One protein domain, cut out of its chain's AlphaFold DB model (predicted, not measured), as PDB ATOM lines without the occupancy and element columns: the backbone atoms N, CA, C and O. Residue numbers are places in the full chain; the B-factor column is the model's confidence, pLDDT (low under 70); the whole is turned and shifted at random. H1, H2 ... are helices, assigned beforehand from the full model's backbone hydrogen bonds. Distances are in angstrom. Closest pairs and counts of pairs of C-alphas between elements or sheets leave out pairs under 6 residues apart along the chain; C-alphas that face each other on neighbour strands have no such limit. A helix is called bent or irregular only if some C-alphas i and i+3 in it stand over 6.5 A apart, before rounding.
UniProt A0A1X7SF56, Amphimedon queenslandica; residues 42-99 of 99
ATOM      1  N   CYS A  42     232.745 194.558 129.440       98.25
ATOM      2  CA  CYS A  42     232.983 193.713 128.278       98.25
ATOM      3  C   CYS A  42     232.062 194.125 127.118       98.25
ATOM      4  O   CYS A  42     230.889 194.443 127.319       98.25
ATOM      5  N   GLU A  43     232.563 194.039 125.884       97.00
ATOM      6  CA  GLU A  43     231.791 194.306 124.660       97.00
ATOM      7  C   GLU A  43     230.559 193.391 124.514       97.00
ATOM      8  O   GLU A  43     229.633 193.709 123.774       97.00
ATOM      9  N   LEU A  44     230.525 192.271 125.246       98.06
ATOM     10  CA  LEU A  44     229.413 191.320 125.299       98.06
ATOM     11  C   LEU A  44     228.560 191.441 126.569       98.06
ATOM     12  O   LEU A  44     227.787 190.534 126.881       98.06
ATOM     13  N   GLN A  45     228.644 192.562 127.292       98.19
ATOM     14  CA  GLN A  45     227.764 192.842 128.429       98.19
ATOM     15  C   GLN A  45     226.282 192.786 128.034       98.19
ATOM     16  O   GLN A  45     225.474 192.207 128.756       98.19
ATOM     17  N   TRP A  46     225.931 193.308 126.856       96.62
ATOM     18  CA  TRP A  46     224.563 193.268 126.326       96.62
ATOM     19  C   TRP A  46     224.042 191.841 126.103       96.62
ATOM     20  O   TRP A  46     222.836 191.617 126.146       96.62
ATOM     21  N   ALA A  47     224.942 190.878 125.879       97.50
ATOM     22  CA  ALA A  47     224.613 189.465 125.710       97.50
ATOM     23  C   ALA A  47     224.647 188.686 127.039       97.50
ATOM     24  O   ALA A  47     224.311 187.505 127.057       97.50
ATOM     25  N   GLY A  48     225.044 189.328 128.147       97.44
ATOM     26  CA  GLY A  48     225.037 188.745 129.491       97.44
ATOM     27  C   GLY A  48     226.409 188.562 130.145       97.44
ATOM     28  O   GLY A  48     226.469 188.018 131.247       97.44
ATOM     29  N   CYS A  49     227.510 189.014 129.532       98.50
ATOM     30  CA  CYS A  49     228.819 188.962 130.192       98.50
ATOM     31  C   CYS A  49     228.877 189.966 131.357       98.50
ATOM     32  O   CYS A  49     228.649 191.161 131.181       98.50
ATOM     33  N   THR A  50     229.203 189.497 132.561       97.81
ATOM     34  CA  THR A  50     229.252 190.336 133.776       97.81
ATOM     35  C   THR A  50     230.667 190.766 134.161       97.81
ATOM     36  O   THR A  50     230.855 191.538 135.104       97.81
ATOM     37  N   VAL A  51     231.678 190.283 133.435       98.12
ATOM     38  CA  VAL A  51     233.084 190.556 133.729       98.12
ATOM     39  C   VAL A  51     233.438 191.987 133.325       98.12
ATOM     40  O   VAL A  51     233.109 192.447 132.229       98.12
ATOM     41  N   ARG A  52     234.157 192.680 134.213       98.19
ATOM     42  CA  ARG A  52     234.701 194.021 133.970       98.19
ATOM     43  C   ARG A  52     236.231 193.971 133.946       98.19
ATOM     44  O   ARG A  52     236.855 194.254 134.974       98.19
ATOM     45  N   PRO A  53     236.855 193.533 132.837       98.19
ATOM     46  CA  PRO A  53     238.309 193.447 132.757       98.19
ATOM     47  C   PRO A  53     238.951 194.837 132.846       98.19
ATOM     48  O   PRO A  53     238.324 195.861 132.558       98.19
ATOM     49  N   LEU A  54     240.236 194.884 133.200       98.44
ATOM     50  CA  LEU A  54     241.017 196.107 133.025       98.44
ATOM     51  C   LEU A  54     241.090 196.441 131.535       98.44
ATOM     52  O   LEU A  54     241.224 195.541 130.705       98.44
ATOM     53  N   ARG A  55     241.068 197.729 131.181       98.25
ATOM     54  CA  ARG A  55     241.115 198.182 129.781       98.25
ATOM     55  C   ARG A  55     242.251 197.536 128.980       98.25
ATOM     56  O   ARG A  55     242.047 197.171 127.825       98.25
ATOM     57  N   LYS A  56     243.436 197.378 129.580       98.25
ATOM     58  CA  LYS A  56     244.588 196.715 128.941       98.25
ATOM     59  C   LYS A  56     244.363 195.225 128.632       98.25
ATOM     60  O   LYS A  56     244.955 194.719 127.685       98.25
ATOM     61  N   ASP A  57     243.490 194.560 129.386       98.56
ATOM     62  CA  ASP A  57     243.279 193.111 129.361       98.56
ATOM     63  C   ASP A  57     242.003 192.708 128.600       98.56
ATOM     64  O   ASP A  57     241.755 191.521 128.414       98.56
ATOM     65  N   VAL A  58     241.206 193.668 128.103       98.25
ATOM     66  CA  VAL A  58     239.944 193.409 127.373       98.25
ATOM     67  C   VAL A  58     240.139 192.399 126.243       98.25
ATOM     68  O   VAL A  58     239.388 191.434 126.138       98.25
ATOM     69  N   ARG A  59     241.174 192.583 125.414       98.00
ATOM     70  CA  ARG A  59     241.450 191.670 124.295       98.00
ATOM     71  C   ARG A  59     241.764 190.254 124.765       98.00
ATOM     72  O   ARG A  59     241.263 189.305 124.173       98.00
ATOM     73  N   GLN A  60     242.562 190.121 125.821       98.62
ATOM     74  CA  GLN A  60     242.904 188.818 126.386       98.62
ATOM     75  C   GLN A  60     241.653 188.141 126.960       98.62
ATOM     76  O   GLN A  60     241.372 186.996 126.628       98.62
ATOM     77  N   HIS A  61     240.833 188.885 127.709       98.56
ATOM     78  CA  HIS A  61     239.545 188.410 128.211       98.56
ATOM     79  C   HIS A  61     238.627 187.892 127.089       98.56
ATOM     80  O   HIS A  61     238.045 186.818 127.238       98.56
ATOM     81  N   LEU A  62     238.514 188.605 125.962       98.12
ATOM     82  CA  LEU A  62     237.693 188.167 124.827       98.12
ATOM     83  C   LEU A  62     238.168 186.834 124.236       98.12
ATOM     84  O   LEU A  62     237.336 185.988 123.911       98.12
ATOM     85  N   VAL A  63     239.487 186.651 124.117       98.19
ATOM     86  CA  VAL A  63     240.101 185.427 123.580       98.19
ATOM     87  C   VAL A  63     239.945 184.260 124.553       98.19
ATOM     88  O   VAL A  63     239.488 183.192 124.150       98.19
ATOM     89  N   ASP A  64     240.257 184.466 125.833       98.38
ATOM     90  CA  ASP A  64     240.223 183.406 126.849       98.38
ATOM     91  C   ASP A  64     238.803 182.895 127.116       98.38
ATOM     92  O   ASP A  64     238.611 181.725 127.437       98.38
ATOM     93  N   ASN A  65     237.799 183.759 126.948       98.19
ATOM     94  CA  ASN A  65     236.398 183.445 127.231       98.19
ATOM     95  C   ASN A  65     235.567 183.268 125.949       98.19
ATOM     96  O   ASN A  65     234.340 183.352 125.983       98.19
ATOM     97  N   LEU A  66     236.210 182.996 124.806       98.00
ATOM     98  CA  LEU A  66     235.545 182.909 123.500       98.00
ATOM     99  C   LEU A  66     234.378 181.908 123.476       98.00
ATOM    100  O   LEU A  66     233.346 182.188 122.873       98.00
ATOM    101  N   HIS A  67     234.514 180.754 124.134       98.25
ATOM    102  CA  HIS A  67     233.455 179.740 124.179       98.25
ATOM    103  C   HIS A  67     232.221 180.208 124.970       98.25
ATOM    104  O   HIS A  67     231.082 180.006 124.539       98.25
ATOM    105  N   GLU A  68     232.432 180.854 126.118       98.25
ATOM    106  CA  GLU A  68     231.352 181.431 126.923       98.25
ATOM    107  C   GLU A  68     230.655 182.549 126.145       98.25
ATOM    108  O   GLU A  68     229.439 182.532 125.970       98.25
ATOM    109  N   HIS A  69     231.444 183.454 125.570       98.56
ATOM    110  CA  HIS A  69     230.975 184.529 124.709       98.56
ATOM    111  C   HIS A  69     230.161 184.027 123.511       98.56
ATOM    112  O   HIS A  69     229.087 184.557 123.234       98.56
ATOM    113  N   PHE A  70     230.612 182.971 122.833       98.38
ATOM    114  CA  PHE A  70     229.859 182.349 121.745       98.38
ATOM    115  C   PHE A  70     228.519 181.771 122.224       98.38
ATOM    116  O   PHE A  70     227.503 181.923 121.548       98.38
ATOM    117  N   SER A  71     228.496 181.157 123.408       98.50
ATOM    118  CA  SER A  71     227.269 180.615 123.999       98.50
ATOM    119  C   SER A  71     226.266 181.723 124.336       98.50
ATOM    120  O   SER A  71     225.088 181.608 123.992       98.50
ATOM    121  N   LEU A  72     226.732 182.825 124.933       98.56
ATOM    122  CA  LEU A  72     225.914 184.010 125.208       98.56
ATOM    123  C   LEU A  72     225.341 184.604 123.916       98.56
ATOM    124  O   LEU A  72     224.144 184.881 123.833       98.56
ATOM    125  N   LEU A  73     226.172 184.731 122.878       98.44
ATOM    126  CA  LEU A  73     225.745 185.215 121.566       98.44
ATOM    127  C   LEU A  73     224.686 184.308 120.932       98.44
ATOM    128  O   LEU A  73     223.699 184.812 120.403       98.44
ATOM    129  N   ALA A  74     224.842 182.985 121.008       98.50
ATOM    130  CA  ALA A  74     223.858 182.045 120.474       98.50
ATOM    131  C   ALA A  74     222.486 182.205 121.150       98.50
ATOM    132  O   ALA A  74     221.461 182.240 120.465       98.50
ATOM    133  N   VAL A  75     222.468 182.358 122.479       98.38
ATOM    134  CA  VAL A  75     221.239 182.617 123.244       98.38
ATOM    135  C   VAL A  75     220.631 183.962 122.852       98.38
ATOM    136  O   VAL A  75     219.454 184.013 122.493       98.38
ATOM    137  N   ALA A  76     221.426 185.035 122.848       98.12
ATOM    138  CA  ALA A  76     220.957 186.374 122.505       98.12
ATOM    139  C   ALA A  76     220.392 186.440 121.074       98.12
ATOM    140  O   ALA A  76     219.332 187.020 120.851       98.12
ATOM    141  N   CYS A  77     221.031 185.777 120.104       98.31
ATOM    142  CA  CYS A  77     220.508 185.654 118.742       98.31
ATOM    143  C   CYS A  77     219.183 184.881 118.686       98.31
ATOM    144  O   CYS A  77     218.315 185.224 117.883       98.31
ATOM    145  N   GLY A  78     219.016 183.847 119.515       98.25
ATOM    146  CA  GLY A  78     217.760 183.107 119.635       98.25
ATOM    147  C   GLY A  78     216.612 183.992 120.124       98.25
ATOM    148  O   GLY A  78     215.552 184.008 119.501       98.25
ATOM    149  N   VAL A  79     216.856 184.774 121.179       97.94
ATOM    150  CA  VAL A  79     215.882 185.728 121.740       97.94
ATOM    151  C   VAL A  79     215.522 186.802 120.715       97.94
ATOM    152  O   VAL A  79     214.353 186.943 120.364       97.94
ATOM    153  N   LEU A  80     216.524 187.475 120.138       97.69
ATOM    154  CA  LEU A  80     216.309 188.526 119.138       97.69
ATOM    155  C   LEU A  80     215.532 188.025 117.916       97.69
ATOM    156  O   LEU A  80     214.779 188.784 117.304       97.69
ATOM    157  N   LYS A  81     215.714 186.758 117.525       98.50
ATOM    158  CA  LYS A  81     214.971 186.152 116.416       98.50
ATOM    159  C   LYS A  81     213.482 186.005 116.738       98.50
ATOM    160  O   LYS A  81     212.668 186.253 115.847       98.50
ATOM    161  N   GLU A  82     213.133 185.606 117.960       98.38
ATOM    162  CA  GLU A  82     211.729 185.478 118.360       98.38
ATOM    163  C   GLU A  82     211.084 186.856 118.540       98.38
ATOM    164  O   GLU A  82     210.040 187.102 117.942       98.38
ATOM    165  N   GLU A  83     211.758 187.803 119.199       98.00
ATOM    166  CA  GLU A  83     211.278 189.189 119.330       98.00
ATOM    167  C   GLU A  83     211.035 189.839 117.957       98.00
ATOM    168  O   GLU A  83     210.005 190.465 117.716       98.00
ATOM    169  N   ASN A  84     211.938 189.634 116.988       98.44
ATOM    170  CA  ASN A  84     211.742 190.124 115.619       98.44
ATOM    171  C   ASN A  84     210.498 189.530 114.948       98.44
ATOM    172  O   ASN A  84     209.840 190.198 114.146       98.44
ATOM    173  N   LYS A  85     210.197 188.259 115.211       98.31
ATOM    174  CA  LYS A  85     209.013 187.588 114.673       98.31
ATOM    175  C   LYS A  85     207.743 188.132 115.327       98.31
ATOM    176  O   LYS A  85     206.766 188.364 114.618       98.31
ATOM    177  N   GLU A  86     207.766 188.378 116.632       98.19
ATOM    178  CA  GLU A  86     206.666 189.005 117.368       98.19
ATOM    179  C   GLU A  86     206.387 190.423 116.859       98.19
ATOM    180  O   GLU A  86     205.264 190.700 116.435       98.19
ATOM    181  N   LEU A  87     207.419 191.263 116.742       98.00
ATOM    182  CA  LEU A  87     207.302 192.623 116.201       98.00
ATOM    183  C   LEU A  87     206.711 192.635 114.784       98.00
ATOM    184  O   LEU A  87     205.830 193.434 114.473       98.00
ATOM    185  N   ARG A  88     207.142 191.714 113.911       97.44
ATOM    186  CA  ARG A  88     206.567 191.573 112.560       97.44
ATOM    187  C   ARG A  88     205.086 191.202 112.599       97.44
ATOM    188  O   ARG A  88     204.315 191.703 111.782       97.44
ATOM    189  N   ASN A  89     204.681 190.337 113.527       96.69
ATOM    190  CA  ASN A  89     203.278 189.964 113.691       96.69
ATOM    191  C   ASN A  89     202.431 191.138 114.197       96.69
ATOM    192  O   ASN A  89     201.305 191.306 113.736       96.69
ATOM    193  N   GLU A  90     202.952 191.949 115.117       96.69
ATOM    194  CA  GLU A  90     202.271 193.148 115.619       96.69
ATOM    195  C   GLU A  90     202.096 194.207 114.532       96.69
ATOM    196  O   GLU A  90     200.979 194.676 114.322       96.69
ATOM    197  N   ILE A  91     203.155 194.500 113.770       96.62
ATOM    198  CA  ILE A  91     203.096 195.416 112.620       96.62
ATOM    199  C   ILE A  91     202.018 194.964 111.627       96.62
ATOM    200  O   ILE A  91     201.202 195.770 111.184       96.62
ATOM    201  N   ASN A  92     201.966 193.669 111.305       95.00
ATOM    202  CA  ASN A  92     200.956 193.139 110.388       95.00
ATOM    203  C   ASN A  92     199.528 193.305 110.923       95.00
ATOM    204  O   ASN A  92     198.627 193.615 110.148       95.00
ATOM    205  N   LYS A  93     199.303 193.117 112.229       94.56
ATOM    206  CA  LYS A  93     197.981 193.321 112.843       94.56
ATOM    207  C   LYS A  93     197.552 194.786 112.786       94.56
ATOM    208  O   LYS A  93     196.403 195.046 112.445       94.56
ATOM    209  N   LEU A  94     198.465 195.713 113.083       94.19
ATOM    210  CA  LEU A  94     198.194 197.151 113.030       94.19
ATOM    211  C   LEU A  94     197.817 197.593 111.610       94.19
ATOM    212  O   LEU A  94     196.774 198.214 111.426       94.19
ATOM    213  N   ASN A  95     198.578 197.152 110.605       88.44
ATOM    214  CA  ASN A  95     198.292 197.453 109.199       88.44
ATOM    215  C   ASN A  95     196.930 196.914 108.722       88.44
ATOM    216  O   ASN A  95     196.337 197.476 107.808       88.44
ATOM    217  N   ILE A  96     196.435 195.816 109.305       81.88
ATOM    218  CA  ILE A  96     195.101 195.274 108.993       81.88
ATOM    219  C   ILE A  96     194.003 196.074 109.705       81.88
ATOM    220  O   ILE A  96     192.915 196.208 109.163       81.88
ATOM    221  N   SER A  97     194.267 196.603 110.903       71.69
ATOM    222  CA  SER A  97     193.286 197.380 111.677       71.69
ATOM    223  C   SER A  97     193.077 198.820 111.195       71.69
ATOM    224  O   SER A  97     192.140 199.473 111.647       71.69
ATOM    225  N   GLU A  98     193.938 199.316 110.306       64.00
ATOM    226  CA  GLU A  98     193.837 200.647 109.686       64.00
ATOM    227  C   GLU A  98     193.058 200.645 108.349       64.00
ATOM    228  O   GLU A  98     192.923 201.698 107.723       64.00
ATOM    229  N   ILE A  99     192.538 199.483 107.919       54.78
ATOM    230  CA  ILE A  99     191.713 199.279 106.710       54.78
ATOM    231  C   ILE A  99     190.264 199.001 107.116       54.78
ATOM    232  O   ILE A  99     189.359 199.593 106.484       54.78
TER     233      ILE A  99
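This is residues 42 to 99 of the 99 residues of a protein of Amphimedon queenslandica (UniProt A0A1X7SF56). A long helix, H2, and a short one, H1, meet near their ends at a corner like an L. The stretch before H1, residues 42 to 54, is looped inside the corner, and residues 78 to 99, of which 78 to 97 belong to H2, stick out as a long arm that makes most of the length. The printed part has 58 residues with two named helices, H1 then H2, and no named strand; the class is all helix. The whole is extended, a rod spanning 57 by 19 by 14 A, with a radius of gyration of the C-alphas of 17.7 A.

The printed part begins at Cys 42, C-alpha at (232.983, 193.713, 128.278), and residues 42 to 54 hold no named element. H1 is residues 55 to 64, 15.1 A from first to last C-alpha, starting at (241.115, 198.182, 129.781). It is irregular: C-alphas 56 and 59 are 7.5 A apart. H2 is residues 66 to 97, 46.2 A long, and its last C-alpha is at (193.286, 197.380, 111.677).

A tight link of 1 residue joins H1 to H2. The two are close but not clearly touching; their closest C-alphas, those of Leu 62 and His 69, are 7.6 A apart. Their lines stand about perpendicular, at 89 degrees, with the line of H1 a rough one. In H2 every O i to N i+4 pair is within hydrogen-bond range; in H1 4 of 6 are.

The two C-alphas farthest apart, those of Lys 56 and Ile 99, are 57.4 A apart. Without residues 78 to 99, which stand free, the body has 36 residues and spans 28 by 16 by 10 A. The printed part has no cut. Its mean pLDDT is 95.6, and residues 98 to 99 are under 70; Ile 99 is the chain's last residue.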